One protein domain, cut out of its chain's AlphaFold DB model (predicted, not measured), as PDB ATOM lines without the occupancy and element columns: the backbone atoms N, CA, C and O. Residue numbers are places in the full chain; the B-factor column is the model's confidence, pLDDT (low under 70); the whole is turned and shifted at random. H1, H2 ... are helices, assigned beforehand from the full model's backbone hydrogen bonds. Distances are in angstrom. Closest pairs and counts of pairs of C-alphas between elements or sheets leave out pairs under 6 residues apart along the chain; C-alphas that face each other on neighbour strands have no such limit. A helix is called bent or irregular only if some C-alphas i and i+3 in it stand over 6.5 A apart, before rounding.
ATOM      1  N   ALA A 110     144.712 207.125 155.131       85.25
ATOM      2  CA  ALA A 110     144.453 208.084 154.061       85.25
ATOM      3  C   ALA A 110     144.199 207.372 152.725       85.25
ATOM      4  O   ALA A 110     143.206 207.648 152.056       85.25
ATOM      5  N   SER A 111     145.032 206.391 152.383       85.88
ATOM      6  CA  SER A 111     144.877 205.570 151.181       85.88
ATOM      7  C   SER A 111     143.551 204.810 151.205       85.88
ATOM      8  O   SER A 111     142.815 204.818 150.219       85.88
ATOM      9  N   LEU A 112     143.186 204.225 152.351       85.81
ATOM     10  CA  LEU A 112     141.915 203.511 152.507       85.81
ATOM     11  C   LEU A 112     140.684 204.404 152.368       85.81
ATOM     12  O   LEU A 112     139.666 203.956 151.839       85.81
ATOM     13  N   ALA A 113     140.772 205.657 152.817       85.12
ATOM     14  CA  ALA A 113     139.687 206.623 152.679       85.12
ATOM     15  C   ALA A 113     139.407 206.989 151.211       85.12
ATOM     16  O   ALA A 113     138.292 207.388 150.887       85.12
ATOM     17  N   THR A 114     140.395 206.829 150.323       88.19
ATOM     18  CA  THR A 114     140.247 207.099 148.881       88.19
ATOM     19  C   THR A 114     139.764 205.898 148.067       88.19
ATOM     20  O   THR A 114     139.459 206.045 146.884       88.19
ATOM     21  N   VAL A 115     139.675 204.707 148.671       87.25
ATOM     22  CA  VAL A 115     139.188 203.511 147.973       87.25
ATOM     23  C   VAL A 115     137.709 203.691 147.625       87.25
ATOM     24  O   VAL A 115     136.872 203.953 148.488       87.25
ATOM     25  N   GLY A 116     137.371 203.499 146.349       89.81
ATOM     26  CA  GLY A 116     135.997 203.520 145.849       89.81
ATOM     27  C   GLY A 116     135.208 202.273 146.256       89.81
ATOM     28  O   GLY A 116     134.861 201.463 145.403       89.81
ATOM     29  N   TRP A 117     134.929 202.100 147.552       88.12
ATOM     30  CA  TRP A 117     134.272 200.905 148.103       88.12
ATOM     31  C   TRP A 117     132.924 200.583 147.448       88.12
ATOM     32  O   TRP A 117     132.605 199.415 147.263       88.12
ATOM     33  N   GLN A 118     132.162 201.605 147.043       89.75
ATOM     34  CA  GLN A 118     130.892 201.427 146.325       89.75
ATOM     35  C   GLN A 118     131.088 200.792 144.944       89.75
ATOM     36  O   GLN A 118     130.326 199.913 144.558       89.75
ATOM     37  N   HIS A 119     132.136 201.194 144.221       91.12
ATOM     38  CA  HIS A 119     132.452 200.600 142.926       91.12
ATOM     39  C   HIS A 119     132.901 199.143 143.084       91.12
ATOM     40  O   HIS A 119     132.471 198.276 142.332       91.12
ATOM     41  N   TRP A 120     133.706 198.851 144.111       89.44
ATOM     42  CA  TRP A 120     134.069 197.474 144.454       89.44
ATOM     43  C   TRP A 120     132.849 196.618 144.793       89.44
ATOM     44  O   TRP A 120     132.745 195.492 144.315       89.44
ATOM     45  N   GLU A 121     131.916 197.146 145.589       88.94
ATOM     46  CA  GLU A 121     130.662 196.458 145.892       88.94
ATOM     47  C   GLU A 121     129.879 196.140 144.613       88.94
ATOM     48  O   GLU A 121     129.425 195.009 144.446       88.94
ATOM     49  N   GLU A 122     129.743 197.105 143.703       90.62
ATOM     50  CA  GLU A 122     129.045 196.918 142.432       90.62
ATOM     51  C   GLU A 122     129.696 195.819 141.582       90.62
ATOM     52  O   GLU A 122     129.008 194.894 141.147       90.62
ATOM     53  N   VAL A 123     131.021 195.865 141.414       91.00
ATOM     54  CA  VAL A 123     131.774 194.856 140.657       91.00
ATOM     55  C   VAL A 123     131.603 193.466 141.271       91.00
ATOM     56  O   VAL A 123     131.330 192.513 140.547       91.00
ATOM     57  N   ILE A 124     131.706 193.335 142.598       87.19
ATOM     58  CA  ILE A 124     131.520 192.047 143.285       87.19
ATOM     59  C   ILE A 124     130.091 191.536 143.086       87.19
ATOM     60  O   ILE A 124     129.896 190.366 142.766       87.19
ATOM     61  N   ARG A 125     129.080 192.402 143.228       85.62
ATOM     62  CA  ARG A 125     127.672 192.020 143.045       85.62
ATOM     63  C   ARG A 125     127.373 191.525 141.636       85.62
ATOM     64  O   ARG A 125     126.565 190.617 141.500       85.62
ATOM     65  N   GLN A 126     128.022 192.083 140.616       88.12
ATOM     66  CA  GLN A 126     127.865 191.628 139.231       88.12
ATOM     67  C   GLN A 126     128.427 190.217 138.992       88.12
ATOM     68  O   GLN A 126     128.008 189.557 138.045       88.12
ATOM     69  N   GLN A 127     129.353 189.750 139.835       86.00
ATOM     70  CA  GLN A 127     129.923 188.401 139.743       86.00
ATOM     71  C   GLN A 127     129.128 187.357 140.540       86.00
ATOM     72  O   GLN A 127     129.304 186.166 140.301       86.00
ATOM     73  N   LEU A 128     128.269 187.784 141.472       84.31
ATOM     74  CA  LEU A 128     127.507 186.887 142.338       84.31
ATOM     75  C   LEU A 128     126.220 186.402 141.665       84.31
ATOM     76  O   LEU A 128     125.400 187.192 141.194       84.31
ATOM     77  N   ARG A 129     125.998 185.094 141.717       80.50
ATOM     78  CA  ARG A 129     124.740 184.424 141.389       80.50
ATOM     79  C   ARG A 129     123.958 184.120 142.665       80.50
ATOM     80  O   ARG A 129     124.500 184.092 143.769       80.50
ATOM     81  N   SER A 130     122.650 183.910 142.531       72.12
ATOM     82  CA  SER A 130     121.748 183.668 143.671       72.12
ATOM     83  C   SER A 130     122.040 182.367 144.431       72.12
ATOM     84  O   SER A 130     121.646 182.224 145.584       72.12
ATOM     85  N   ASP A 131     122.712 181.418 143.787       74.25
ATOM     86  CA  ASP A 131     123.106 180.113 144.313       74.25
ATOM     87  C   ASP A 131     124.545 180.072 144.854       74.25
ATOM     88  O   ASP A 131     124.902 179.115 145.540       74.25
ATOM     89  N   ASP A 132     125.338 181.130 144.653       77.19
ATOM     90  CA  ASP A 132     126.735 181.186 145.112       77.19
ATOM     91  C   ASP A 132     126.857 181.297 146.640       77.19
ATOM     92  O   ASP A 132     127.912 181.038 147.221       77.19
ATOM     93  N   THR A 133     125.792 181.717 147.327       83.19
ATOM     94  CA  THR A 133     125.799 181.855 148.782       83.19
ATOM     95  C   THR A 133     124.408 181.727 149.386       83.19
ATOM     96  O   THR A 133     123.433 182.284 148.884       83.19
ATOM     97  N   LEU A 134     124.324 181.085 150.558       88.81
ATOM     98  CA  LEU A 134     123.081 181.038 151.331       88.81
ATOM     99  C   LEU A 134     122.599 182.427 151.776       88.81
ATOM    100  O   LEU A 134     121.426 182.586 152.082       88.81
ATOM    101  N   PHE A 135     123.448 183.460 151.763       87.44
ATOM    102  CA  PHE A 135     123.002 184.840 152.001       87.44
ATOM    103  C   PHE A 135     122.104 185.407 150.889       87.44
ATOM    104  O   PHE A 135     121.487 186.449 151.104       87.44
ATOM    105  N   LEU A 136     122.066 184.778 149.711       88.12
ATOM    106  CA  LEU A 136     121.270 185.196 148.554       88.12
ATOM    107  C   LEU A 136     120.237 184.140 148.146       88.12
ATOM    108  O   LEU A 136     119.607 184.275 147.099       88.12
ATOM    109  N   TYR A 137     120.046 183.109 148.970       89.06
ATOM    110  CA  TYR A 137     119.153 182.005 148.663       89.06
ATOM    111  C   TYR A 137     117.698 182.475 148.507       89.06
ATOM    112  O   TYR A 137     117.137 183.122 149.391       89.06
ATOM    113  N   GLN A 138     117.082 182.111 147.379       87.25
ATOM    114  CA  GLN A 138     115.695 182.460 147.022       87.25
ATOM    115  C   GLN A 138     114.808 181.234 146.751       87.25
ATOM    116  O   GLN A 138     113.674 181.380 146.302       87.25
ATOM    117  N   GLY A 139     115.313 180.022 146.995       88.44
ATOM    118  CA  GLY A 139     114.547 178.798 146.777       88.44
ATOM    119  C   GLY A 139     113.498 178.527 147.862       88.44
ATOM    120  O   GLY A 139     113.348 179.254 148.848       88.44
ATOM    121  N   ASP A 140     112.784 177.420 147.701       92.25
ATOM    122  CA  ASP A 140     111.637 177.027 148.524       92.25
ATOM    123  C   ASP A 140     111.969 176.016 149.634       92.25
ATOM    124  O   ASP A 140     111.135 175.781 150.504       92.25
ATOM    125  N   ASN A 141     113.186 175.458 149.665       92.25
ATOM    126  CA  ASN A 141     113.621 174.557 150.737       92.25
ATOM    127  C   ASN A 141     113.520 175.229 152.133       92.25
ATOM    128  O   ASN A 141     114.306 176.142 152.420       92.25
ATOM    129  N   PRO A 142     112.638 174.751 153.037       92.31
ATOM    130  CA  PRO A 142     112.404 175.398 154.332       92.31
ATOM    131  C   PRO A 142     113.631 175.414 155.252       92.31
ATOM    132  O   PRO A 142     113.818 176.346 156.034       92.31
ATOM    133  N   PHE A 143     114.497 174.401 155.153       90.94
ATOM    134  CA  PHE A 143     115.724 174.328 155.943       90.94
ATOM    135  C   PHE A 143     116.714 175.424 155.525       90.94
ATOM    136  O   PHE A 143     117.251 176.134 156.377       90.94
ATOM    137  N   PHE A 144     116.903 175.635 154.219       91.19
ATOM    138  CA  PHE A 144     117.756 176.718 153.723       91.19
ATOM    139  C   PHE A 144     117.157 178.103 153.977       91.19
ATOM    140  O   PHE A 144     117.907 179.030 154.282       91.19
ATOM    141  N   GLN A 145     115.830 178.248 153.950       92.31
ATOM    142  CA  GLN A 145     115.168 179.497 154.336       92.31
ATOM    143  C   GLN A 145     115.449 179.868 155.799       92.31
ATOM    144  O   GLN A 145     115.805 181.014 156.081       92.31
ATOM    145  N   GLU A 146     115.366 178.911 156.729       93.62
ATOM    146  CA  GLU A 146     115.670 179.179 158.140       93.62
ATOM    147  C   GLU A 146     117.154 179.502 158.357       93.62
ATOM    148  O   GLU A 146     117.470 180.456 159.071       93.62
ATOM    149  N   ILE A 147     118.077 178.791 157.695       92.31
ATOM    150  CA  ILE A 147     119.509 179.133 157.756       92.31
ATOM    151  C   ILE A 147     119.748 180.549 157.224       92.31
ATOM    152  O   ILE A 147     120.421 181.340 157.881       92.31
ATOM    153  N   THR A 148     119.160 180.901 156.081       93.12
ATOM    154  CA  THR A 148     119.268 182.238 155.473       93.12
ATOM    155  C   THR A 148     118.762 183.322 156.424       93.12
ATOM    156  O   THR A 148     119.431 184.334 156.656       93.12
ATOM    157  N   ARG A 149     117.614 183.084 157.067       94.50
ATOM    158  CA  ARG A 149     117.054 183.984 158.080       94.50
ATOM    159  C   ARG A 149     118.008 184.164 159.263       94.50
ATOM    160  O   ARG A 149     118.250 185.293 159.694       94.50
ATOM    161  N   GLN A 150     118.583 183.076 159.776       95.75
ATOM    162  CA  GLN A 150     119.563 183.117 160.866       95.75
ATOM    163  C   GLN A 150     120.844 183.852 160.461       95.75
ATOM    164  O   GLN A 150     121.334 184.677 161.233       95.75
ATOM    165  N   LEU A 151     121.356 183.614 159.250       95.06
ATOM    166  CA  LEU A 151     122.530 184.296 158.704       95.06
ATOM    167  C   LEU A 151     122.312 185.811 158.680       95.06
ATOM    168  O   LEU A 151     123.150 186.568 159.175       95.06
ATOM    169  N   HIS A 152     121.163 186.269 158.179       95.38
ATOM    170  CA  HIS A 152     120.833 187.692 158.166       95.38
ATOM    171  C   HIS A 152     120.685 188.281 159.568       95.38
ATOM    172  O   HIS A 152     121.254 189.342 159.829       95.38
ATOM    173  N   ASN A 153     119.989 187.599 160.479       97.00
ATOM    174  CA  ASN A 153     119.813 188.079 161.851       97.00
ATOM    175  C   ASN A 153     121.158 188.231 162.571       97.00
ATOM    176  O   ASN A 153     121.453 189.292 163.116       97.00
ATOM    177  N   ARG A 154     122.010 187.201 162.522       96.44
ATOM    178  CA  ARG A 154     123.316 187.222 163.195       96.44
ATOM    179  C   ARG A 154     124.277 188.216 162.545       96.44
ATOM    180  O   ARG A 154     125.018 188.889 163.257       96.44
ATOM    181  N   ARG A 155     124.199 188.404 161.219       96.75
ATOM    182  CA  ARG A 155     124.901 189.491 160.520       96.75
ATOM    183  C   ARG A 155     124.493 190.862 161.056       96.75
ATOM    184  O   ARG A 155     125.370 191.676 161.323       96.75
ATOM    185  N   GLN A 156     123.196 191.130 161.236       97.50
ATOM    186  CA  GLN A 156     122.739 192.414 161.789       97.50
ATOM    187  C   GLN A 156     123.210 192.623 163.233       97.50
ATOM    188  O   GLN A 156     123.648 193.723 163.578       97.50
ATOM    189  N   THR A 157     123.202 191.571 164.054       97.44
ATOM    190  CA  THR A 157     123.768 191.616 165.409       97.44
ATOM    191  C   THR A 157     125.251 191.980 165.381       97.44
ATOM    192  O   THR A 157     125.665 192.880 166.108       97.44
ATOM    193  N   LEU A 158     126.047 191.359 164.502       97.38
ATOM    194  CA  LEU A 158     127.467 191.692 164.354       97.38
ATOM    195  C   LEU A 158     127.681 193.129 163.863       97.38
ATOM    196  O   LEU A 158     128.523 193.837 164.406       97.38
ATOM    197  N   LEU A 159     126.913 193.596 162.876       96.81
ATOM    198  CA  LEU A 159     127.010 194.982 162.404       96.81
ATOM    199  C   LEU A 159     126.661 195.990 163.503       96.81
ATOM    200  O   LEU A 159     127.279 197.050 163.583       96.81
ATOM    201  N   THR A 160     125.702 195.659 164.365       97.88
ATOM    202  CA  THR A 160     125.346 196.485 165.524       97.88
ATOM    203  C   THR A 160     126.488 196.517 166.533       97.88
ATOM    204  O   THR A 160     126.926 197.602 166.903       97.88
ATOM    205  N   ALA A 161     127.039 195.353 166.886       97.62
ATOM    206  CA  ALA A 161     128.189 195.227 167.780       97.62
ATOM    207  C   ALA A 161     129.416 196.009 167.276       97.62
ATOM    208  O   ALA A 161     130.082 196.695 168.045       97.62
ATOM    209  N   LEU A 162     129.691 195.975 165.967       96.88
ATOM    210  CA  LEU A 162     130.782 196.742 165.355       96.88
ATOM    211  C   LEU A 162     130.554 198.259 165.406       96.88
ATOM    212  O   LEU A 162     131.519 199.013 165.515       96.88
ATOM    213  N   ARG A 163     129.296 198.713 165.315       95.88
ATOM    214  CA  ARG A 163     128.935 200.138 165.394       95.88
ATOM    215  C   ARG A 163     129.007 200.676 166.820       95.88
ATOM    216  O   ARG A 163     129.473 201.794 167.006       95.88
ATOM    217  N   THR A 164     128.541 199.905 167.801       96.50
ATOM    218  CA  THR A 164     128.546 200.312 169.217       96.50
ATOM    219  C   THR A 164     129.887 200.046 169.895       96.50
ATOM    220  O   THR A 164     130.235 200.720 170.856       96.50
ATOM    221  N   GLY A 165     130.664 199.092 169.379       95.81
ATOM    222  CA  GLY A 165     131.888 198.615 170.011       95.81
ATOM    223  C   GLY A 165     131.649 197.622 171.149       95.81
ATOM    224  O   GLY A 165     132.573 197.363 171.914       95.81
ATOM    225  N   GLU A 166     130.440 197.074 171.276       95.44
ATOM    226  CA  GLU A 166     130.025 196.222 172.395       95.44
ATOM    227  C   GLU A 166     129.687 194.804 171.928       95.44
ATOM    228  O   GLU A 166     129.136 194.613 170.847       95.44
ATOM    229  N   ASN A 167     129.956 193.793 172.763       95.19
ATOM    230  CA  ASN A 167     129.581 192.388 172.526       95.19
ATOM    231  C   ASN A 167     130.105 191.780 171.206       95.19
ATOM    232  O   ASN A 167     129.522 190.827 170.683       95.19
ATOM    233  N   ILE A 168     131.213 192.297 170.664       95.94
ATOM    234  CA  ILE A 168     131.762 191.872 169.365       95.94
ATOM    235  C   ILE A 168     132.133 190.391 169.379       95.94
ATOM    236  O   ILE A 168     131.678 189.649 168.512       95.94
ATOM    237  N   SER A 169     132.896 189.942 170.380       94.44
ATOM    238  CA  SER A 169     133.307 188.535 170.491       94.44
ATOM    239  C   SER A 169     132.099 187.585 170.518       94.44
ATOM    240  O   SER A 169     132.062 186.594 169.789       94.44
ATOM    241  N   THR A 170     131.046 187.934 171.263       93.44
ATOM    242  CA  THR A 170     129.785 187.177 171.303       93.44
ATOM    243  C   THR A 170     129.060 187.177 169.956       93.44
ATOM    244  O   THR A 170     128.565 186.146 169.509       93.44
ATOM    245  N   ALA A 171     128.990 188.321 169.275       95.19
ATOM    246  CA  ALA A 171     128.332 188.405 167.975       95.19
ATOM    247  C   ALA A 171     129.075 187.594 166.897       95.19
ATOM    248  O   ALA A 171     128.437 186.942 166.069       95.19
ATOM    249  N   VAL A 172     130.413 187.592 166.933       94.69
ATOM    250  CA  VAL A 172     131.252 186.756 166.063       94.69
ATOM    251  C   VAL A 172     131.064 185.276 166.396       94.69
ATOM    252  O   VAL A 172     130.853 184.481 165.484       94.69
ATOM    253  N   SER A 173     131.076 184.891 167.677       92.06
ATOM    254  CA  SER A 173     130.941 183.483 168.074       92.06
ATOM    255  C   SER A 173     129.602 182.879 167.661       92.06
ATOM    256  O   SER A 173     129.545 181.712 167.281       92.06
ATOM    257  N   HIS A 174     128.537 183.683 167.647       91.75
ATOM    258  CA  HIS A 174     127.244 183.265 167.125       91.75
ATOM    259  C   HIS A 174     127.250 183.039 165.612       91.75
ATOM    260  O   HIS A 174     126.412 182.294 165.120       91.75
ATOM    261  N   LEU A 175     128.142 183.651 164.842       92.31
ATOM    262  CA  LEU A 175     128.226 183.346 163.416       92.31
ATOM    263  C   LEU A 175     128.967 182.033 163.166       92.31
ATOM    264  O   LEU A 175     128.560 181.311 162.273       92.31
ATOM    265  N   ILE A 176     129.978 181.685 163.959       90.38
ATOM    266  CA  ILE A 176     130.859 180.546 163.663       90.38
ATOM    267  C   ILE A 176     130.081 179.228 163.528       90.38
ATOM    268  O   ILE A 176     129.372 178.808 164.444       90.38
ATOM    269  N   GLY A 177     130.263 178.564 162.386       87.56
ATOM    270  CA  GLY A 177     129.652 177.280 162.059       87.56
ATOM    271  C   GLY A 177     128.236 177.350 161.485       87.56
ATOM    272  O   GLY A 177     127.673 176.310 161.145       87.56
ATOM    273  N   LEU A 178     127.632 178.536 161.366       89.06
ATOM    274  CA  LEU A 178     126.285 178.682 160.821       89.06
ATOM    275  C   LEU A 178     126.285 178.588 159.285       89.06
ATOM    276  O   LEU A 178     126.596 179.527 158.559       89.06
ATOM    277  N   GLY A 179     125.838 177.453 158.770       87.00
ATOM    278  CA  GLY A 179     125.709 177.219 157.338       87.00
ATOM    279  C   GLY A 179     125.852 175.742 157.024       87.00
ATOM    280  O   GLY A 179     125.864 174.903 157.924       87.00
ATOM    281  N   ILE A 180     125.955 175.425 155.740       80.25
ATOM    282  CA  ILE A 180     126.143 174.053 155.265       80.25
ATOM    283  C   ILE A 180     127.512 173.898 154.611       80.25
ATOM    284  O   ILE A 180     128.114 174.877 154.179       80.25
ATOM    285  N   GLY A 181     127.958 172.651 154.476       77.50
ATOM    286  CA  GLY A 181     129.148 172.312 153.706       77.50
ATOM    287  C   GLY A 181     130.450 172.371 154.500       77.50
ATOM    288  O   GLY A 181     130.472 172.393 155.731       77.50
ATOM    289  N   LEU A 182     131.556 172.319 153.759       65.81
ATOM    290  CA  LEU A 182     132.908 172.242 154.313       65.81
ATOM    291  C   LEU A 182     133.402 173.584 154.852       65.81
ATOM    292  O   LEU A 182     134.211 173.595 155.778       65.81
ATOM    293  N   THR A 183     132.901 174.687 154.309       71.56
ATOM    294  CA  THR A 183     133.025 176.034 154.857       71.56
ATOM    295  C   THR A 183     131.606 176.572 155.043       71.56
ATOM    296  O   THR A 183     130.928 176.890 154.069       71.56
ATOM    297  N   PRO A 184     131.077 176.579 156.281       83.25
ATOM    298  CA  PRO A 184     129.762 177.151 156.538       83.25
ATOM    299  C   PRO A 184     129.707 178.598 156.043       83.25
ATOM    300  O   PRO A 184     130.659 179.351 156.234       83.25
ATOM    301  N   SER A 185     128.593 179.012 155.437       86.25
ATOM    302  CA  SER A 185     128.483 180.330 154.793       86.25
ATOM    303  C   SER A 185     128.812 181.503 155.725       86.25
ATOM    304  O   SER A 185     129.348 182.519 155.284       86.25
ATOM    305  N   SER A 186     128.513 181.380 157.021       89.25
ATOM    306  CA  SER A 186     128.917 182.355 158.037       89.25
ATOM    307  C   SER A 186     130.425 182.513 158.174       89.25
ATOM    308  O   SER A 186     130.900 183.603 158.470       89.25
ATOM    309  N   ASP A 187     131.171 181.432 157.999       89.75
ATOM    310  CA  ASP A 187     132.605 181.396 158.223       89.75
ATOM    311  C   ASP A 187     133.317 182.037 157.041       89.75
ATOM    312  O   ASP A 187     134.185 182.880 157.252       89.75
ATOM    313  N   ASP A 188     132.860 181.761 155.816       87.81
ATOM    314  CA  ASP A 188     133.303 182.472 154.612       87.81
ATOM    315  C   ASP A 188     133.009 183.977 154.719       87.81
ATOM    316  O   ASP A 188     133.870 184.815 154.435       87.81
ATOM    317  N   TYR A 189     131.828 184.338 155.235       90.69
ATOM    318  CA  TYR A 189     131.487 185.730 155.533       90.69
ATOM    319  C   TYR A 189     132.432 186.353 156.572       90.69
ATOM    320  O   TYR A 189     132.908 187.472 156.376       90.69
ATOM    321  N   LEU A 190     132.733 185.652 157.671       92.81
ATOM    322  CA  LEU A 190     133.646 186.137 158.710       92.81
ATOM    323  C   LEU A 190     135.082 186.284 158.190       92.81
ATOM    324  O   LEU A 190     135.750 187.255 158.553       92.81
ATOM    325  N   VAL A 191     135.552 185.373 157.335       89.19
ATOM    326  CA  VAL A 191     136.862 185.462 156.670       89.19
ATOM    327  C   VAL A 191     136.912 186.686 155.756       89.19
ATOM    328  O   VAL A 191     137.834 187.500 155.877       89.19
ATOM    329  N   GLY A 192     135.910 186.864 154.890       89.94
ATOM    330  CA  GLY A 192     135.819 188.015 153.989       89.94
ATOM    331  C   GLY A 192     135.753 189.341 154.748       89.94
ATOM    332  O   GLY A 192     136.526 190.259 154.475       89.94
ATOM    333  N   LEU A 193     134.905 189.420 155.778       92.81
ATOM    334  CA  LEU A 193     134.794 190.597 156.636       92.81
ATOM    335  C   LEU A 193     136.125 190.905 157.333       92.81
ATOM    336  O   LEU A 193     136.608 192.033 157.261       92.81
ATOM    337  N   SER A 194     136.749 189.909 157.962       91.50
ATOM    338  CA  SER A 194     138.032 190.076 158.657       91.50
ATOM    339  C   SER A 194     139.140 190.558 157.720       91.50
ATOM    340  O   SER A 194     139.962 191.384 158.115       91.50
ATOM    341  N   THR A 195     139.135 190.083 156.471       87.31
ATOM    342  CA  THR A 195     140.096 190.498 155.441       87.31
ATOM    343  C   THR A 195     140.031 192.002 155.193       87.31
ATOM    344  O   THR A 195     141.081 192.615 155.053       87.31
ATOM    345  N   ILE A 196     138.839 192.610 155.213       88.88
ATOM    346  CA  ILE A 196     138.663 194.064 155.071       88.88
ATOM    347  C   ILE A 196     138.947 194.799 156.384       88.88
ATOM    348  O   ILE A 196     139.699 195.775 156.408       88.88
ATOM    349  N   LEU A 197     138.374 194.331 157.498       91.12
ATOM    350  CA  LEU A 197     138.460 195.034 158.781       91.12
ATOM    351  C   LEU A 197     139.891 195.139 159.311       91.12
ATOM    352  O   LEU A 197     140.197 196.078 160.052       91.12
ATOM    353  N   PHE A 198     140.745 194.174 158.966       89.94
ATOM    354  CA  PHE A 198     142.107 194.077 159.479       89.94
ATOM    355  C   PHE A 198     143.164 194.545 158.494       89.94
ATOM    356  O   PHE A 198     144.348 194.419 158.791       89.94
ATOM    357  N   ILE A 199     142.780 195.175 157.390       86.88
ATOM    358  CA  ILE A 199     143.730 195.917 156.568       86.88
ATOM    359  C   ILE A 199     144.454 196.965 157.445       86.88
ATOM    360  O   ILE A 199     143.808 197.659 158.242       86.88
ATOM    361  N   PRO A 200     145.793 197.103 157.353       85.19
ATOM    362  CA  PRO A 200     146.520 198.176 158.030       85.19
ATOM    363  C   PRO A 200     145.917 199.561 157.739       85.19
ATOM    364  O   PRO A 200     145.678 199.923 156.593       85.19
ATOM    365  N   GLY A 201     145.640 200.335 158.793       85.06
ATOM    366  CA  GLY A 201     144.995 201.650 158.685       85.06
ATOM    367  C   GLY A 201     143.462 201.633 158.720       85.06
ATOM    368  O   GLY A 201     142.862 202.699 158.844       85.06
ATOM    369  N   HIS A 202     142.808 200.466 158.674       89.44
ATOM    370  CA  HIS A 202     141.350 200.396 158.772       89.44
ATOM    371  C   HIS A 202     140.865 200.743 160.202       89.44
ATOM    372  O   HIS A 202     141.380 200.173 161.171       89.44
ATOM    373  N   PRO A 203     139.847 201.612 160.389       89.44
ATOM    374  CA  PRO A 203     139.416 202.071 161.720       89.44
ATOM    375  C   PRO A 203     138.955 200.957 162.667       89.44
ATOM    376  O   PRO A 203     139.106 201.053 163.886       89.44
ATOM    377  N   LEU A 204     138.388 199.884 162.110       93.00
ATOM    378  CA  LEU A 204     137.887 198.745 162.884       93.00
ATOM    379  C   LEU A 204     138.960 197.687 163.171       93.00
ATOM    380  O   LEU A 204     138.665 196.694 163.834       93.00
ATOM    381  N   ARG A 205     140.217 197.914 162.762       92.19
ATOM    382  CA  ARG A 205     141.335 197.004 163.057       92.19
ATOM    383  C   ARG A 205     141.543 196.792 164.558       92.19
ATOM    384  O   ARG A 205     142.016 195.736 164.966       92.19
ATOM    385  N   LYS A 206     141.137 197.760 165.385       92.88
ATOM    386  CA  LYS A 206     141.155 197.669 166.854       92.88
ATOM    387  C   LYS A 206     140.378 196.468 167.418       92.88
ATOM    388  O   LYS A 206     140.728 196.001 168.491       92.88
ATOM    389  N   TYR A 207     139.391 195.936 166.691       95.06
ATOM    390  CA  TYR A 207     138.566 194.797 167.123       95.06
ATOM    391  C   TYR A 207     139.142 193.427 166.750       95.06
ATOM    392  O   TYR A 207     138.475 192.400 166.862       95.06
ATOM    393  N   ARG A 208     140.390 193.386 166.279       92.44
ATOM    394  CA  ARG A 208     141.044 192.140 165.880       92.44
ATOM    395  C   ARG A 208     141.101 191.115 167.006       92.44
ATOM    396  O   ARG A 208     140.812 189.945 166.771       92.44
ATOM    397  N   GLU A 209     141.439 191.546 168.213       91.44
ATOM    398  CA  GLU A 209     141.546 190.633 169.352       91.44
ATOM    399  C   GLU A 209     140.175 190.086 169.781       91.44
ATOM    400  O   GLU A 209     140.089 188.916 170.145       91.44
ATOM    401  N   ASP A 210     139.086 190.849 169.623       93.88
ATOM    402  CA  ASP A 210     137.724 190.351 169.861       93.88
ATOM    403  C   ASP A 210     137.348 189.215 168.900       93.88
ATOM    404  O   ASP A 210     136.786 188.199 169.317       93.88
ATOM    405  N   PHE A 211     137.695 189.352 167.614       92.44
ATOM    406  CA  PHE A 211     137.489 188.292 166.620       92.44
ATOM    407  C   PHE A 211     138.337 187.060 166.944       92.44
ATOM    408  O   PHE A 211     137.836 185.938 166.912       92.44
ATOM    409  N   LEU A 212     139.614 187.253 167.289       87.38
ATOM    410  CA  LEU A 212     140.506 186.148 167.644       87.38
ATOM    411  C   LEU A 212     140.053 185.421 168.915       87.38
ATOM    412  O   LEU A 212     140.165 184.196 168.979       87.38
ATOM    413  N   ALA A 213     139.522 186.144 169.902       87.56
ATOM    414  CA  ALA A 213     138.941 185.554 171.099       87.56
ATOM    415  C   ALA A 213     137.723 184.688 170.744       87.56
ATOM    416  O   ALA A 213     137.661 183.528 171.149       87.56
ATOM    417  N   ALA A 214     136.797 185.194 169.924       87.44
ATOM    418  CA  ALA A 214     135.613 184.443 169.500       87.44
ATOM    419  C   ALA A 214     135.963 183.112 168.811       87.44
ATOM    420  O   ALA A 214     135.334 182.085 169.077       87.44
ATOM    421  N   LEU A 215     137.010 183.110 167.976       80.44
ATOM    422  CA  LEU A 215     137.506 181.912 167.292       80.44
ATOM    423  C   LEU A 215     138.036 180.842 168.254       80.44
ATOM    424  O   LEU A 215     137.881 179.652 167.983       80.44
ATOM    425  N   GLN A 216     138.638 181.241 169.379       74.31
ATOM    426  CA  GLN A 216     139.125 180.298 170.392       74.31
ATOM    427  C   GLN A 216     137.965 179.590 171.102       74.31
ATOM    428  O   GLN A 216     138.035 178.386 171.339       74.31
ATOM    429  N   TYR A 217     136.878 180.312 171.392       70.88
ATOM    430  CA  TYR A 217     135.721 179.759 172.101       70.88
ATOM    431  C   TYR A 217     134.802 178.915 171.215       70.88
ATOM    432  O   TYR A 217     134.184 177.968 171.694       70.88
ATOM    433  N   ALA A 218     134.726 179.208 169.917       69.12
ATOM    434  CA  ALA A 218     133.864 178.476 168.991       69.12
ATOM    435  C   ALA A 218     134.513 177.215 168.395       69.12
ATOM    436  O   ALA A 218     133.954 176.604 167.485       69.12
ATOM    437  N   GLY A 219     135.681 176.810 168.905       62.03
ATOM    438  CA  GLY A 219     136.552 175.791 168.322       62.03
ATOM    439  C   GLY A 219     135.932 174.413 168.070       62.03
ATOM    440  O   GLY A 219     136.562 173.632 167.374       62.03
ATOM    441  N   ASN A 220     134.723 174.100 168.548       67.88
ATOM    442  CA  ASN A 220     134.006 172.850 168.243       67.88
ATOM    443  C   ASN A 220     132.768 173.021 167.348       67.88
ATOM    444  O   ASN A 220     132.197 172.021 166.927       67.88
ATOM    445  N   ASN A 221     132.383 174.253 167.015       75.06
ATOM    446  CA  ASN A 221     131.122 174.535 166.326       75.06
ATOM    447  C   ASN A 221     131.255 174.578 164.799       75.06
ATOM    448  O   ASN A 221     130.260 174.778 164.118       75.06
ATOM    449  N   THR A 222     132.459 174.397 164.248       75.69
ATOM    450  CA  THR A 222     132.698 174.429 162.798       75.69
ATOM    451  C   THR A 222     133.625 173.303 162.327       75.69
ATOM    452  O   THR A 222     134.203 172.563 163.131       75.69
ATOM    453  N   THR A 223     133.755 173.147 161.012       75.19
ATOM    454  CA  THR A 223     134.578 172.129 160.350       75.19
ATOM    455  C   THR A 223     136.072 172.387 160.557       75.19
ATOM    456  O   THR A 223     136.503 173.507 160.831       75.19
ATOM    457  N   LEU A 224     136.905 171.355 160.389       75.50
ATOM    458  CA  LEU A 224     138.362 171.509 160.475       75.50
ATOM    459  C   LEU A 224     138.905 172.501 159.430       75.50
ATOM    460  O   LEU A 224     139.742 173.341 159.761       75.50
ATOM    461  N   LEU A 225     138.400 172.439 158.192       72.00
ATOM    462  CA  LEU A 225     138.802 173.346 157.114       72.00
ATOM    463  C   LEU A 225     138.478 174.807 157.458       72.00
ATOM    464  O   LEU A 225     139.327 175.686 157.290       72.00
ATOM    465  N   SER A 226     137.289 175.061 158.007       74.81
ATOM    466  CA  SER A 226     136.893 176.400 158.435       74.81
ATOM    467  C   SER A 226     137.731 176.904 159.617       74.81
ATOM    468  O   SER A 226     138.249 178.021 159.563       74.81
ATOM    469  N   LYS A 227     137.991 176.065 160.636       77.81
ATOM    470  CA  LYS A 227     138.884 176.423 161.760       77.81
ATOM    471  C   LYS A 227     140.253 176.887 161.272       77.81
ATOM    472  O   LYS A 227     140.779 177.882 161.765       77.81
ATOM    473  N   ILE A 228     140.829 176.180 160.298       72.88
ATOM    474  CA  ILE A 228     142.137 176.522 159.727       72.88
ATOM    475  C   ILE A 228     142.066 177.843 158.954       72.88
ATOM    476  O   ILE A 228     142.953 178.683 159.101       72.88
ATOM    477  N   THR A 229     141.015 178.045 158.158       71.25
ATOM    478  CA  THR A 229     140.828 179.259 157.348       71.25
ATOM    479  C   THR A 229     140.639 180.493 158.231       71.25
ATOM    480  O   THR A 229     141.373 181.471 158.090       71.25
ATOM    481  N   LEU A 230     139.748 180.416 159.222       72.00
ATOM    482  CA  LEU A 230     139.549 181.466 160.220       72.00
ATOM    483  C   LEU A 230     140.816 181.706 161.056       72.00
ATOM    484  O   LEU A 230     141.174 182.847 161.340       72.00
ATOM    485  N   GLY A 231     141.558 180.649 161.397       62.47
ATOM    486  CA  GLY A 231     142.833 180.751 162.106       62.47
ATOM    487  C   GLY A 231     143.903 181.544 161.344       62.47
ATOM    488  O   GLY A 231     144.708 182.233 161.972       62.47
ATOM    489  N   LYS A 232     143.903 181.533 160.003       67.38
ATOM    490  CA  LYS A 232     144.856 182.312 159.183       67.38
ATOM    491  C   LYS A 232     144.628 183.825 159.238       67.38
ATOM    492  O   LYS A 232     145.560 184.586 158.958       67.38
ATOM    493  N   VAL A 233     143.454 184.284 159.677       59.16
ATOM    494  CA  VAL A 233     143.216 185.702 160.006       59.16
ATOM    495  C   VAL A 233     144.190 186.177 161.102       59.16
ATOM    496  O   VAL A 233     144.617 187.332 161.120       59.16
ATOM    497  N   ARG A 234     144.655 185.265 161.970       55.97
ATOM    498  CA  ARG A 234     145.665 185.538 163.006       55.97
ATOM    499  C   ARG A 234     147.056 185.859 162.451       55.97
ATOM    500  O   ARG A 234     147.820 186.540 163.130       55.97
ATOM    501  N   THR A 235     147.401 185.378 161.259       50.53
ATOM    502  CA  THR A 235     148.761 185.482 160.694       50.53
ATOM    503  C   THR A 235     148.852 186.390 159.470       50.53
ATOM    504  O   THR A 235     149.953 186.696 159.027       50.53
TER     505      THR A 235
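This is residues 110 to 235 of the 237 residues of an uncharacterized protein of Citrobacter freundii (UniProt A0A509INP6). H3, H4, H6 and H7 curve partway round H5, which lies nearest the middle, and most of these five helices run along one common line while H6 crosses at a slant. Away from this packed body, H2 runs outside it as a separate arm with the short H1 at its end; residues 114 to 127 stick out, and the long link of residues 128 to 141 leads from H2 back to the body. The printed part has 126 residues with seven named helices, H1 to H7 in order along the chain, and no named strand, so the class is all helix. The whole is compact, with a radius of gyration of the C-alphas of 14.9 A, and spans 45 by 35 by 27 A.

The printed part begins with H1, residues 110 to 113, and C-alpha 110 is at (144.453, 208.084, 154.061). H2 is residues 117 to 127 and measures 15.7 A from first to last C-alpha. H3, residues 142 to 164, is the longest helix at 33.2 A; it begins with C-alpha 142 at (112.404, 175.398, 154.332). H4, residues 168 to 175, is 11.0 A long. H5 is residues 185 to 197, 18.2 A long. H6, residues 203 to 217, measures 24.9 A and is irregular: C-alphas 206 and 209 are 7.5 A apart. H7, residues 224 to 232, measures 12.7 A and ends with C-alpha 232 at (144.856, 182.312, 159.183).

H1 and H2 touch no helix; they are apart from each other, and H2 is apart from H3. H3 and H4 form a helical hairpin: they touch, with the C-alphas of Leu 158 and Ala 171 closest at 5.0 A, and run opposite ways at a shallow tilt of 8 degrees. H3 is close to H5 but not clearly touching, the closest C-alphas being those of Leu 151 and Ser 186 at 6.7 A. H4 and H5 form a second helical hairpin, at a shallow tilt of 32 degrees; H5 touches H4 with residues 186 to 190 alone, and the C-alphas of Leu 175 and Ser 186 come closest at 5.5 A. H4 also touches H6, with the C-alphas of Ser 169 and Ala 214 closest at 4.8 A, at a steep tilt of 56 degrees, the same way. H5 and H6 only just touch, with 3 pairs of C-alphas within 8 A, and touch only at the corner by their link; the C-alphas of Leu 197 and Arg 205 are closest at 5.5 A. H5 touches H7 with residues 187 to 191 alone, the C-alphas of Val 191 and Leu 230 being closest at 6.0 A; the two run the same way at a shallow tilt of 8 degrees. H6 and H7, a third helical hairpin, only just touch, with 3 pairs of C-alphas within 8 A; H6 does so with residue 215 alone, and the C-alphas of Leu 215 and Leu 230 are closest at 7.4 A. H3 and H7 are apart, as are H4 and H7. Every O i to N i+4 pair is within hydrogen-bond range in H2, H3, H5 and H7, against 3 of 4 in H4 and 7 of 11 in H6; H1 is too short for such a pair.

The two C-alphas farthest apart, those of Ala 110 and Pro 142, are 45.8 A from each other. The printed part has no cut, and the link from H2 to H3, 14 residues, is long. The mean pLDDT of the printed part is 86.4; residue 182, residues 218 to 220 and residues 231 to 235 are under 70.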